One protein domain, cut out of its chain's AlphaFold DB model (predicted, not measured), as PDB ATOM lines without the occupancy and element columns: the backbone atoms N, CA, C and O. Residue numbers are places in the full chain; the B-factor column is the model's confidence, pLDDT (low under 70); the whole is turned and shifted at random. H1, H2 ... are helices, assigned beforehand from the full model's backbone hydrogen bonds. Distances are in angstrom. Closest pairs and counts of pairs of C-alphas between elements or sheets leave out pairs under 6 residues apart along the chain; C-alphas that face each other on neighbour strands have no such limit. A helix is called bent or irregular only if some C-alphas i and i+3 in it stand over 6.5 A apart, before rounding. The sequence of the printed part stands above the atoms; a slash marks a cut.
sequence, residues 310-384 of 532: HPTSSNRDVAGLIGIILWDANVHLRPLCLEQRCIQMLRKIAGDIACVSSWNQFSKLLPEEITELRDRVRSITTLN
ATOM      1  N   HIS A 310      45.057  25.521 -23.863       92.94
ATOM      2  CA  HIS A 310      44.795  25.108 -22.492       92.94
ATOM      3  C   HIS A 310      43.524  24.242 -22.381       92.94
ATOM      4  O   HIS A 310      42.529  24.491 -23.078       92.94
ATOM      5  N   PRO A 311      43.506  23.245 -21.473       91.50
ATOM      6  CA  PRO A 311      42.300  22.479 -21.174       91.50
ATOM      7  C   PRO A 311      41.164  23.389 -20.692       91.50
ATOM      8  O   PRO A 311      41.331  24.168 -19.756       91.50
ATOM      9  N   THR A 312      39.989  23.276 -21.312       90.62
ATOM     10  CA  THR A 312      38.775  23.973 -20.869       90.62
ATOM     11  C   THR A 312      38.028  23.083 -19.885       90.62
ATOM     12  O   THR A 312      37.230  22.248 -20.298       90.62
ATOM     13  N   SER A 313      38.302  23.237 -18.590       90.81
ATOM     14  CA  SER A 313      37.699  22.384 -17.558       90.81
ATOM     15  C   SER A 313      36.841  23.149 -16.558       90.81
ATOM     16  O   SER A 313      35.861  22.593 -16.068       90.81
ATOM     17  N   SER A 314      37.154  24.415 -16.264       95.44
ATOM     18  CA  SER A 314      36.422  25.179 -15.249       95.44
ATOM     19  C   SER A 314      35.288  26.041 -15.816       95.44
ATOM     20  O   SER A 314      35.314  26.456 -16.976       95.44
ATOM     21  N   ASN A 315      34.323  26.402 -14.963       94.50
ATOM     22  CA  ASN A 315      33.273  27.383 -15.270       94.50
ATOM     23  C   ASN A 315      33.848  28.706 -15.809       94.50
ATOM     24  O   ASN A 315      33.299  29.297 -16.737       94.50
ATOM     25  N   ARG A 316      34.983  29.166 -15.264       94.75
ATOM     26  CA  ARG A 316      35.717  30.345 -15.748       94.75
ATOM     27  C   ARG A 316      36.247  30.153 -17.165       94.75
ATOM     28  O   ARG A 316      36.213  31.099 -17.957       94.75
ATOM     29  N   ASP A 317      36.774  28.974 -17.473       95.00
ATOM     30  CA  ASP A 317      37.361  28.703 -18.783       95.00
ATOM     31  C   ASP A 317      36.288  28.737 -19.860       95.00
ATOM     32  O   ASP A 317      36.431  29.488 -20.829       95.00
ATOM     33  N   VAL A 318      35.187  28.022 -19.608       96.25
ATOM     34  CA  VAL A 318      34.009  27.953 -20.476       96.25
ATOM     35  C   VAL A 318      33.356  29.325 -20.641       96.25
ATOM     36  O   VAL A 318      33.141  29.765 -21.769       96.25
ATOM     37  N   ALA A 319      33.108  30.057 -19.548       96.12
ATOM     38  CA  ALA A 319      32.540  31.404 -19.622       96.12
ATOM     39  C   ALA A 319      33.421  32.360 -20.439       96.12
ATOM     40  O   ALA A 319      32.909  33.231 -21.138       96.12
ATOM     41  N   GLY A 320      34.747  32.189 -20.395       96.31
ATOM     42  CA  GLY A 320      35.644  32.969 -21.241       96.31
ATOM     43  C   GLY A 320      35.589  32.592 -22.724       96.31
ATOM     44  O   GLY A 320      35.761  33.487 -23.542       96.31
ATOM     45  N   LEU A 321      35.311  31.331 -23.089       97.81
ATOM     46  CA  LEU A 321      35.043  30.964 -24.490       97.81
ATOM     47  C   LEU A 321      33.732  31.588 -24.977       97.81
ATOM     48  O   LEU A 321      33.716  32.244 -26.014       97.81
ATOM     49  N   ILE A 322      32.661  31.470 -24.186       97.44
ATOM     50  CA  ILE A 322      31.369  32.100 -24.494       97.44
ATOM     51  C   ILE A 322      31.533  33.616 -24.637       97.44
ATOM     52  O   ILE A 322      31.022  34.207 -25.581       97.44
ATOM     53  N   GLY A 323      32.295  34.254 -23.743       96.94
ATOM     54  CA  GLY A 323      32.584  35.683 -23.821       96.94
ATOM     55  C   GLY A 323      33.272  36.101 -25.125       96.94
ATOM     56  O   GLY A 323      32.967  37.174 -25.637       96.94
ATOM     57  N   ILE A 324      34.149  35.260 -25.689       97.75
ATOM     58  CA  ILE A 324      34.770  35.506 -27.001       97.75
ATOM     59  C   ILE A 324      33.717  35.443 -28.112       97.75
ATOM     60  O   ILE A 324      33.660  36.355 -28.929       97.75
ATOM     61  N   ILE A 325      32.860  34.419 -28.113       97.56
ATOM     62  CA  ILE A 325      31.817  34.231 -29.136       97.56
ATOM     63  C   ILE A 325      30.791  35.372 -29.100       97.56
ATOM     64  O   ILE A 325      30.440  35.932 -30.134       97.56
ATOM     65  N   LEU A 326      30.339  35.766 -27.906       95.75
ATOM     66  CA  LEU A 326      29.397  36.878 -27.754       95.75
ATOM     67  C   LEU A 326      30.037  38.222 -28.122       95.75
ATOM     68  O   LEU A 326      29.368  39.089 -28.683       95.75
ATOM     69  N   TRP A 327      31.329  38.404 -27.832       96.38
ATOM     70  CA  TRP A 327      32.059  39.587 -28.280       96.38
ATOM     71  C   TRP A 327      32.208  39.620 -29.803       96.38
ATOM     72  O   TRP A 327      31.995  40.670 -30.397       96.38
ATOM     73  N   ASP A 328      32.506  38.485 -30.436       96.00
ATOM     74  CA  ASP A 328      32.532  38.341 -31.893       96.00
ATOM     75  C   ASP A 328      31.186  38.712 -32.525       96.00
ATOM     76  O   ASP A 328      31.133  39.572 -33.401       96.00
ATOM     77  N   ALA A 329      30.085  38.158 -32.009       93.81
ATOM     78  CA  ALA A 329      28.742  38.511 -32.458       93.81
ATOM     79  C   ALA A 329      28.471  40.019 -32.326       93.81
ATOM     80  O   ALA A 329      27.963  40.634 -33.260       93.81
ATOM     81  N   ASN A 330      28.874  40.636 -31.212       92.81
ATOM     82  CA  ASN A 330      28.732  42.076 -31.008       92.81
ATOM     83  C   ASN A 330      29.615  42.910 -31.956       92.81
ATOM     84  O   ASN A 330      29.162  43.942 -32.443       92.81
ATOM     85  N   VAL A 331      30.846  42.477 -32.255       93.12
ATOM     86  CA  VAL A 331      31.715  43.142 -33.242       93.12
ATOM     87  C   VAL A 331      31.098  43.063 -34.634       93.12
ATOM     88  O   VAL A 331      31.045  44.066 -35.336       93.12
ATOM     89  N   HIS A 332      30.547  41.917 -35.018       91.50
ATOM     90  CA  HIS A 332      29.885  41.737 -36.311       91.50
ATOM     91  C   HIS A 332      28.421  42.205 -36.327       91.50
ATOM     92  O   HIS A 332      27.723  41.990 -37.313       91.50
ATOM     93  N   LEU A 333      27.947  42.852 -35.249       89.50
ATOM     94  CA  LEU A 333      26.566  43.320 -35.072       89.50
ATOM     95  C   LEU A 333      25.506  42.232 -35.348       89.50
ATOM     96  O   LEU A 333      24.376  42.548 -35.725       89.50
ATOM     97  N   ARG A 334      25.862  40.957 -35.142       89.06
ATOM     98  CA  ARG A 334      24.958  39.818 -35.310       89.06
ATOM     99  C   ARG A 334      23.940  39.796 -34.167       89.06
ATOM    100  O   ARG A 334      24.330  39.974 -33.008       89.06
ATOM    101  N   PRO A 335      22.652  39.526 -34.443       88.75
ATOM    102  CA  PRO A 335      21.664  39.324 -33.392       88.75
ATOM    103  C   PRO A 335      22.084  38.201 -32.439       88.75
ATOM    104  O   PRO A 335      22.396  37.090 -32.867       88.75
ATOM    105  N   LEU A 336      22.051  38.467 -31.130       90.56
ATOM    106  CA  LEU A 336      22.492  37.498 -30.119       90.56
ATOM    107  C   LEU A 336      21.625  36.228 -30.067       90.56
ATOM    108  O   LEU A 336      22.079  35.212 -29.551       90.56
ATOM    109  N   CYS A 337      20.416  36.244 -30.639       88.88
ATOM    110  CA  CYS A 337      19.571  35.052 -30.754       88.88
ATOM    111  C   CYS A 337      20.163  33.983 -31.660       88.88
ATOM    112  O   CYS A 337      19.897  32.806 -31.453       88.88
ATOM    113  N   LEU A 338      21.036  34.362 -32.591       89.62
ATOM    114  CA  LEU A 338      21.782  33.400 -33.396       89.62
ATOM    115  C   LEU A 338      22.859  32.673 -32.572       89.62
ATOM    116  O   LEU A 338      23.346  31.626 -32.977       89.62
ATOM    117  N   GLU A 339      23.187  33.189 -31.385       93.44
ATOM    118  CA  GLU A 339      24.091  32.574 -30.410       93.44
ATOM    119  C   GLU A 339      23.305  32.011 -29.199       93.44
ATOM    120  O   GLU A 339      23.839  31.887 -28.092       93.44
ATOM    121  N   GLN A 340      22.021  31.659 -29.383       89.44
ATOM    122  CA  GLN A 340      21.132  31.161 -28.322       89.44
ATOM    123  C   GLN A 340      21.753  30.009 -27.526       89.44
ATOM    124  O   GLN A 340      21.660  29.988 -26.295       89.44
ATOM    125  N   ARG A 341      22.410  29.061 -28.204       91.19
ATOM    126  CA  ARG A 341      23.033  27.910 -27.544       91.19
ATOM    127  C   ARG A 341      24.123  28.346 -26.559       91.19
ATOM    128  O   ARG A 341      24.135  27.892 -25.416       91.19
ATOM    129  N   CYS A 342      24.962  29.311 -26.942       94.19
ATOM    130  CA  CYS A 342      25.967  29.918 -26.065       94.19
ATOM    131  C   CYS A 342      25.321  30.594 -24.842       94.19
ATOM    132  O   CYS A 342      25.809  30.454 -23.719       94.19
ATOM    133  N   ILE A 343      24.193  31.290 -25.033       91.75
ATOM    134  CA  ILE A 343      23.443  31.936 -23.943       91.75
ATOM    135  C   ILE A 343      22.862  30.890 -22.979       91.75
ATOM    136  O   ILE A 343      22.942  31.057 -21.760       91.75
ATOM    137  N   GLN A 344      22.305  29.793 -23.495       91.12
ATOM    138  CA  GLN A 344      21.796  28.689 -22.677       91.12
ATOM    139  C   GLN A 344      22.916  28.037 -21.855       91.12
ATOM    140  O   GLN A 344      22.756  27.849 -20.648       91.12
ATOM    141  N   MET A 345      24.073  27.767 -22.469       94.94
ATOM    142  CA  MET A 345      25.256  27.252 -21.770       94.94
ATOM    143  C   MET A 345      25.729  28.215 -20.670       94.94
ATOM    144  O   MET A 345      25.996  27.789 -19.548       94.94
ATOM    145  N   LEU A 346      25.750  29.525 -20.938       94.19
ATOM    146  CA  LEU A 346      26.107  30.533 -19.936       94.19
ATOM    147  C   LEU A 346      25.142  30.537 -18.745       94.19
ATOM    148  O   LEU A 346      25.576  30.699 -17.606       94.19
ATOM    149  N   ARG A 347      23.841  30.336 -18.985       91.88
ATOM    150  CA  ARG A 347      22.838  30.227 -17.915       91.88
ATOM    151  C   ARG A 347      23.051  28.986 -17.051       91.88
ATOM    152  O   ARG A 347      22.933  29.104 -15.833       91.88
ATOM    153  N   LYS A 348      23.400  27.838 -17.650       92.31
ATOM    154  CA  LYS A 348      23.770  26.619 -16.904       92.31
ATOM    155  C   LYS A 348      24.948  26.909 -15.962       92.31
ATOM    156  O   LYS A 348      24.835  26.707 -14.757       92.31
ATOM    157  N   ILE A 349      26.014  27.514 -16.492       93.50
ATOM    158  CA  ILE A 349      27.209  27.905 -15.721       93.50
ATOM    159  C   ILE A 349      26.865  28.904 -14.609       93.50
ATOM    160  O   ILE A 349      27.344  28.780 -13.484       93.50
ATOM    161  N   ALA A 350      26.036  29.908 -14.901       92.00
ATOM    162  CA  ALA A 350      25.621  30.901 -13.916       92.00
ATOM    163  C   ALA A 350      24.820  30.265 -12.768       92.00
ATOM    164  O   ALA A 350      25.043  30.618 -11.609       92.00
ATOM    165  N   GLY A 351      23.937  29.310 -13.080       91.38
ATOM    166  CA  GLY A 351      23.223  28.513 -12.083       91.38
ATOM    167  C   GLY A 351      24.179  27.715 -11.195       91.38
ATOM    168  O   GLY A 351      24.062  27.757  -9.972       91.38
ATOM    169  N   ASP A 352      25.189  27.076 -11.785       88.44
ATOM    170  CA  ASP A 352      26.207  26.339 -11.031       88.44
ATOM    171  C   ASP A 352      27.026  27.245 -10.103       88.44
ATOM    172  O   ASP A 352      27.243  26.917  -8.935       88.44
ATOM    173  N   ILE A 353      27.445  28.419 -10.585       89.06
ATOM    174  CA  ILE A 353      28.183  29.392  -9.769       89.06
ATOM    175  C   ILE A 353      27.314  29.915  -8.623       89.06
ATOM    176  O   ILE A 353      27.832  30.100  -7.523       89.06
ATOM    177  N   ALA A 354      26.020  30.142  -8.853       89.94
ATOM    178  CA  ALA A 354      25.103  30.565  -7.799       89.94
ATOM    179  C   ALA A 354      24.996  29.511  -6.684       89.94
ATOM    180  O   ALA A 354      24.968  29.871  -5.509       89.94
ATOM    181  N   CYS A 355      25.015  28.222  -7.039       86.25
ATOM    182  CA  CYS A 355      24.968  27.126  -6.074       86.25
ATOM    183  C   CYS A 355      26.275  26.959  -5.286       86.25
ATOM    184  O   CYS A 355      26.229  26.724  -4.082       86.25
ATOM    185  N   VAL A 356      27.440  27.063  -5.940       81.50
ATOM    186  CA  VAL A 356      28.721  26.663  -5.318       81.50
ATOM    187  C   VAL A 356      29.689  27.821  -5.050       81.50
ATOM    188  O   VAL A 356      30.766  27.638  -4.486       81.50
ATOM    189  N   SER A 357      29.311  29.046  -5.416       82.44
ATOM    190  CA  SER A 357      30.058  30.285  -5.152       82.44
ATOM    191  C   SER A 357      31.514  30.294  -5.652       82.44
ATOM    192  O   SER A 357      32.346  31.051  -5.146       82.44
ATOM    193  N   SER A 358      31.854  29.488  -6.667       87.50
ATOM    194  CA  SER A 358      33.217  29.413  -7.208       87.50
ATOM    195  C   SER A 358      33.254  29.291  -8.730       87.50
ATOM    196  O   SER A 358      32.668  28.400  -9.335       87.50
ATOM    197  N   TRP A 359      34.034  30.181  -9.344       89.31
ATOM    198  CA  TRP A 359      34.304  30.201 -10.785       89.31
ATOM    199  C   TRP A 359      35.291  29.122 -11.238       89.31
ATOM    200  O   TRP A 359      35.378  28.833 -12.425       89.31
ATOM    201  N   ASN A 360      36.066  28.559 -10.311       92.88
ATOM    202  CA  ASN A 360      37.162  27.646 -10.638       92.88
ATOM    203  C   ASN A 360      36.754  26.172 -10.507       92.88
ATOM    204  O   ASN A 360      37.607  25.295 -10.583       92.88
ATOM    205  N   GLN A 361      35.472  25.893 -10.269       92.00
ATOM    206  CA  GLN A 361      34.968  24.526 -10.282       92.00
ATOM    207  C   GLN A 361      34.846  23.988 -11.694       92.00
ATOM    208  O   GLN A 361      34.670  24.763 -12.637       92.00
ATOM    209  N   PHE A 362      34.914  22.661 -11.802       93.69
ATOM    210  CA  PHE A 362      34.662  21.951 -13.044       93.69
ATOM    211  C   PHE A 362      33.284  22.310 -13.598       93.69
ATOM    212  O   PHE A 362      32.295  22.347 -12.863       93.69
ATOM    213  N   SER A 363      33.252  22.605 -14.893       92.06
ATOM    214  CA  SER A 363      32.017  22.867 -15.620       92.06
ATOM    215  C   SER A 363      31.170  21.602 -15.694       92.06
ATOM    216  O   SER A 363      31.701  20.520 -15.937       92.06
ATOM    217  N   LYS A 364      29.852  21.745 -15.524       94.31
ATOM    218  CA  LYS A 364      28.889  20.654 -15.741       94.31
ATOM    219  C   LYS A 364      28.395  20.558 -17.187       94.31
ATOM    220  O   LYS A 364      27.498  19.765 -17.461       94.31
ATOM    221  N   LEU A 365      28.924  21.380 -18.096       94.44
ATOM    222  CA  LEU A 365      28.636  21.224 -19.522       94.44
ATOM    223  C   LEU A 365      29.171  19.886 -20.037       94.44
ATOM    224  O   LEU A 365      30.214  19.410 -19.585       94.44
ATOM    225  N   LEU A 366      28.465  19.314 -21.008       96.25
ATOM    226  CA  LEU A 366      28.876  18.076 -21.658       96.25
ATOM    227  C   LEU A 366      30.174  18.291 -22.467       96.25
ATOM    228  O   LEU A 366      30.392  19.390 -22.991       96.25
ATOM    229  N   PRO A 367      31.038  17.268 -22.618       96.19
ATOM    230  CA  PRO A 367      32.271  17.377 -23.408       96.19
ATOM    231  C   PRO A 367      32.043  17.886 -24.842       96.19
ATOM    232  O   PRO A 367      32.814  18.698 -25.354       96.19
ATOM    233  N   GLU A 368      30.955  17.461 -25.470       96.62
ATOM    234  CA  GLU A 368      30.492  17.880 -26.792       96.62
ATOM    235  C   GLU A 368      30.091  19.363 -26.839       96.62
ATOM    236  O   GLU A 368      30.456  20.057 -27.786       96.62
ATOM    237  N   GLU A 369      29.437  19.892 -25.796       96.44
ATOM    238  CA  GLU A 369      29.143  21.332 -25.677       96.44
ATOM    239  C   GLU A 369      30.442  22.151 -25.564       96.44
ATOM    240  O   GLU A 369      30.589  23.205 -26.182       96.44
ATOM    241  N   ILE A 370      31.424  21.657 -24.801       96.75
ATOM    242  CA  ILE A 370      32.738  22.308 -24.670       96.75
ATOM    243  C   ILE A 370      33.503  22.262 -25.999       96.75
ATOM    244  O   ILE A 370      34.152  23.243 -26.372       96.75
ATOM    245  N   THR A 371      33.429  21.139 -26.713       96.75
ATOM    246  CA  THR A 371      34.068  20.956 -28.024       96.75
ATOM    247  C   THR A 371      33.498  21.937 -29.042       96.75
ATOM    248  O   THR A 371      34.262  22.661 -29.673       96.75
ATOM    249  N   GLU A 372      32.174  22.075 -29.106       96.62
ATOM    250  CA  GLU A 372      31.506  23.049 -29.970       96.62
ATOM    251  C   GLU A 372      31.947  24.493 -29.686       96.62
ATOM    252  O   GLU A 372      32.285  25.230 -30.613       96.62
ATOM    253  N   LEU A 373      32.012  24.905 -28.412       97.56
ATOM    254  CA  LEU A 373      32.498  26.243 -28.048       97.56
ATOM    255  C   LEU A 373      33.941  26.471 -28.517       97.56
ATOM    256  O   LEU A 373      34.280  27.549 -29.009       97.56
ATOM    257  N   ARG A 374      34.804  25.461 -28.368       97.88
ATOM    258  CA  ARG A 374      36.207  25.523 -28.799       97.88
ATOM    259  C   ARG A 374      36.322  25.586 -30.318       97.88
ATOM    260  O   ARG A 374      37.113  26.385 -30.814       97.88
ATOM    261  N   ASP A 375      35.528  24.810 -31.045       97.38
ATOM    262  CA  ASP A 375      35.494  24.820 -32.509       97.38
ATOM    263  C   ASP A 375      34.984  26.159 -33.045       97.38
ATOM    264  O   ASP A 375      35.567  26.719 -33.978       97.38
ATOM    265  N   ARG A 376      33.970  26.741 -32.395       96.88
ATOM    266  CA  ARG A 376      33.468  28.076 -32.725       96.88
ATOM    267  C   ARG A 376      34.529  29.154 -32.506       96.88
ATOM    268  O   ARG A 376      34.754  29.968 -33.399       96.88
ATOM    269  N   VAL A 377      35.222  29.148 -31.363       97.81
ATOM    270  CA  VAL A 377      36.337  30.081 -31.111       97.81
ATOM    271  C   VAL A 377      37.483  29.850 -32.098       97.81
ATOM    272  O   VAL A 377      38.037  30.825 -32.603       97.81
ATOM    273  N   ARG A 378      37.799  28.595 -32.445       97.69
ATOM    274  CA  ARG A 378      38.816  28.280 -33.458       97.69
ATOM    275  C   ARG A 378      38.451  28.897 -34.806       97.69
ATOM    276  O   ARG A 378      39.286  29.581 -35.387       97.69
ATOM    277  N   SER A 379      37.206  28.729 -35.249       96.75
ATOM    278  CA  SER A 379      36.682  29.332 -36.483       96.75
ATOM    279  C   SER A 379      36.808  30.860 -36.487       96.75
ATOM    280  O   SER A 379      37.272  31.422 -37.476       96.75
ATOM    281  N   ILE A 380      36.485  31.530 -35.373       95.94
ATOM    282  CA  ILE A 380      36.674  32.983 -35.228       95.94
ATOM    283  C   ILE A 380      38.157  33.350 -35.397       95.94
ATOM    284  O   ILE A 380      38.490  34.261 -36.153       95.94
ATOM    285  N   THR A 381      39.057  32.620 -34.726       96.62
ATOM    286  CA  THR A 381      40.500  32.908 -34.772       96.62
ATOM    287  C   THR A 381      41.151  32.640 -36.126       96.62
ATOM    288  O   THR A 381      42.127  33.312 -36.453       96.62
ATOM    289  N   THR A 382      40.637  31.688 -36.911       94.81
ATOM    290  CA  THR A 382      41.216  31.313 -38.210       94.81
ATOM    291  C   THR A 382      40.655  32.122 -39.370       94.81
ATOM    292  O   THR A 382      41.417  32.506 -40.252       94.81
ATOM    293  N   LEU A 383      39.343  32.376 -39.392       92.69
ATOM    294  CA  LEU A 383      38.696  33.075 -40.504       92.69
ATOM    295  C   LEU A 383      38.869  34.590 -40.404       92.69
ATOM    296  O   LEU A 383      39.115  35.227 -41.425       92.69
ATOM    297  N   ASN A 384      38.717  35.152 -39.192       92.81
ATOM    298  CA  ASN A 384      38.730  36.593 -38.907       92.81
ATOM    299  C   ASN A 384      38.097  37.443 -40.026       92.81
ATOM    300  O   ASN A 384      38.700  38.395 -40.522       92.81
TER     301      ASN A 384
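AT A GLANCE: This is residues 310 to 384 of the 532 residues of the protein "Transmembrane protein, putative" of Bodo saltans (UniProt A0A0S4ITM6). Three helices pack as a small cluster: the longest, H2, folds back along H1 as a helical hairpin, and H3 packs slantwise on H1, with the three centres making a triangle. The printed part has 75 residues with three named helices, H1, H2 and H3 in chain order, and no named strand; the class is all helix. It is compact, with a radius of gyration of the C-alphas of 12.3 A and spans of 35 by 24 by 17 A.

IN THESE COORDINATES: H2, residues 336 to 356, measures 27.8 A and begins at C-alpha 336 (22.492, 37.498, -30.119). It is irregular, C-alphas 338 and 341 being 8.1 A apart, with a kink of 49 degrees near residue 343. H1, residues 315 to 331, measures 24.0 A. H3, residues 367 to 383, measures 24.1 A and ends at C-alpha 383 (38.696, 33.075, -40.504).

HOW THE PARTS SIT: H2 and H1 touch at a shallow tilt of 26 degrees, opposite ways; their closest C-alphas, of Cys 342 and Ile 322, are 6.0 A apart. H1 and H3 touch at a steep tilt of 39 degrees, the same way; their closest C-alphas, of Leu 321 and Leu 373, are 6.4 A apart. H2 and H3 are close but not clearly touching, at 7.8 A between the C-alphas of Cys 342 and Leu 373. Every O i to N i+4 pair is within hydrogen-bond range in H1 and H3, and 14 of 17 in H2.

THE WHOLE: The farthest C-alphas, of Cys 355 and Leu 383, are 37.5 A apart. The printed part has no cut, no link is long, and no printed residue is under 70 in pLDDT.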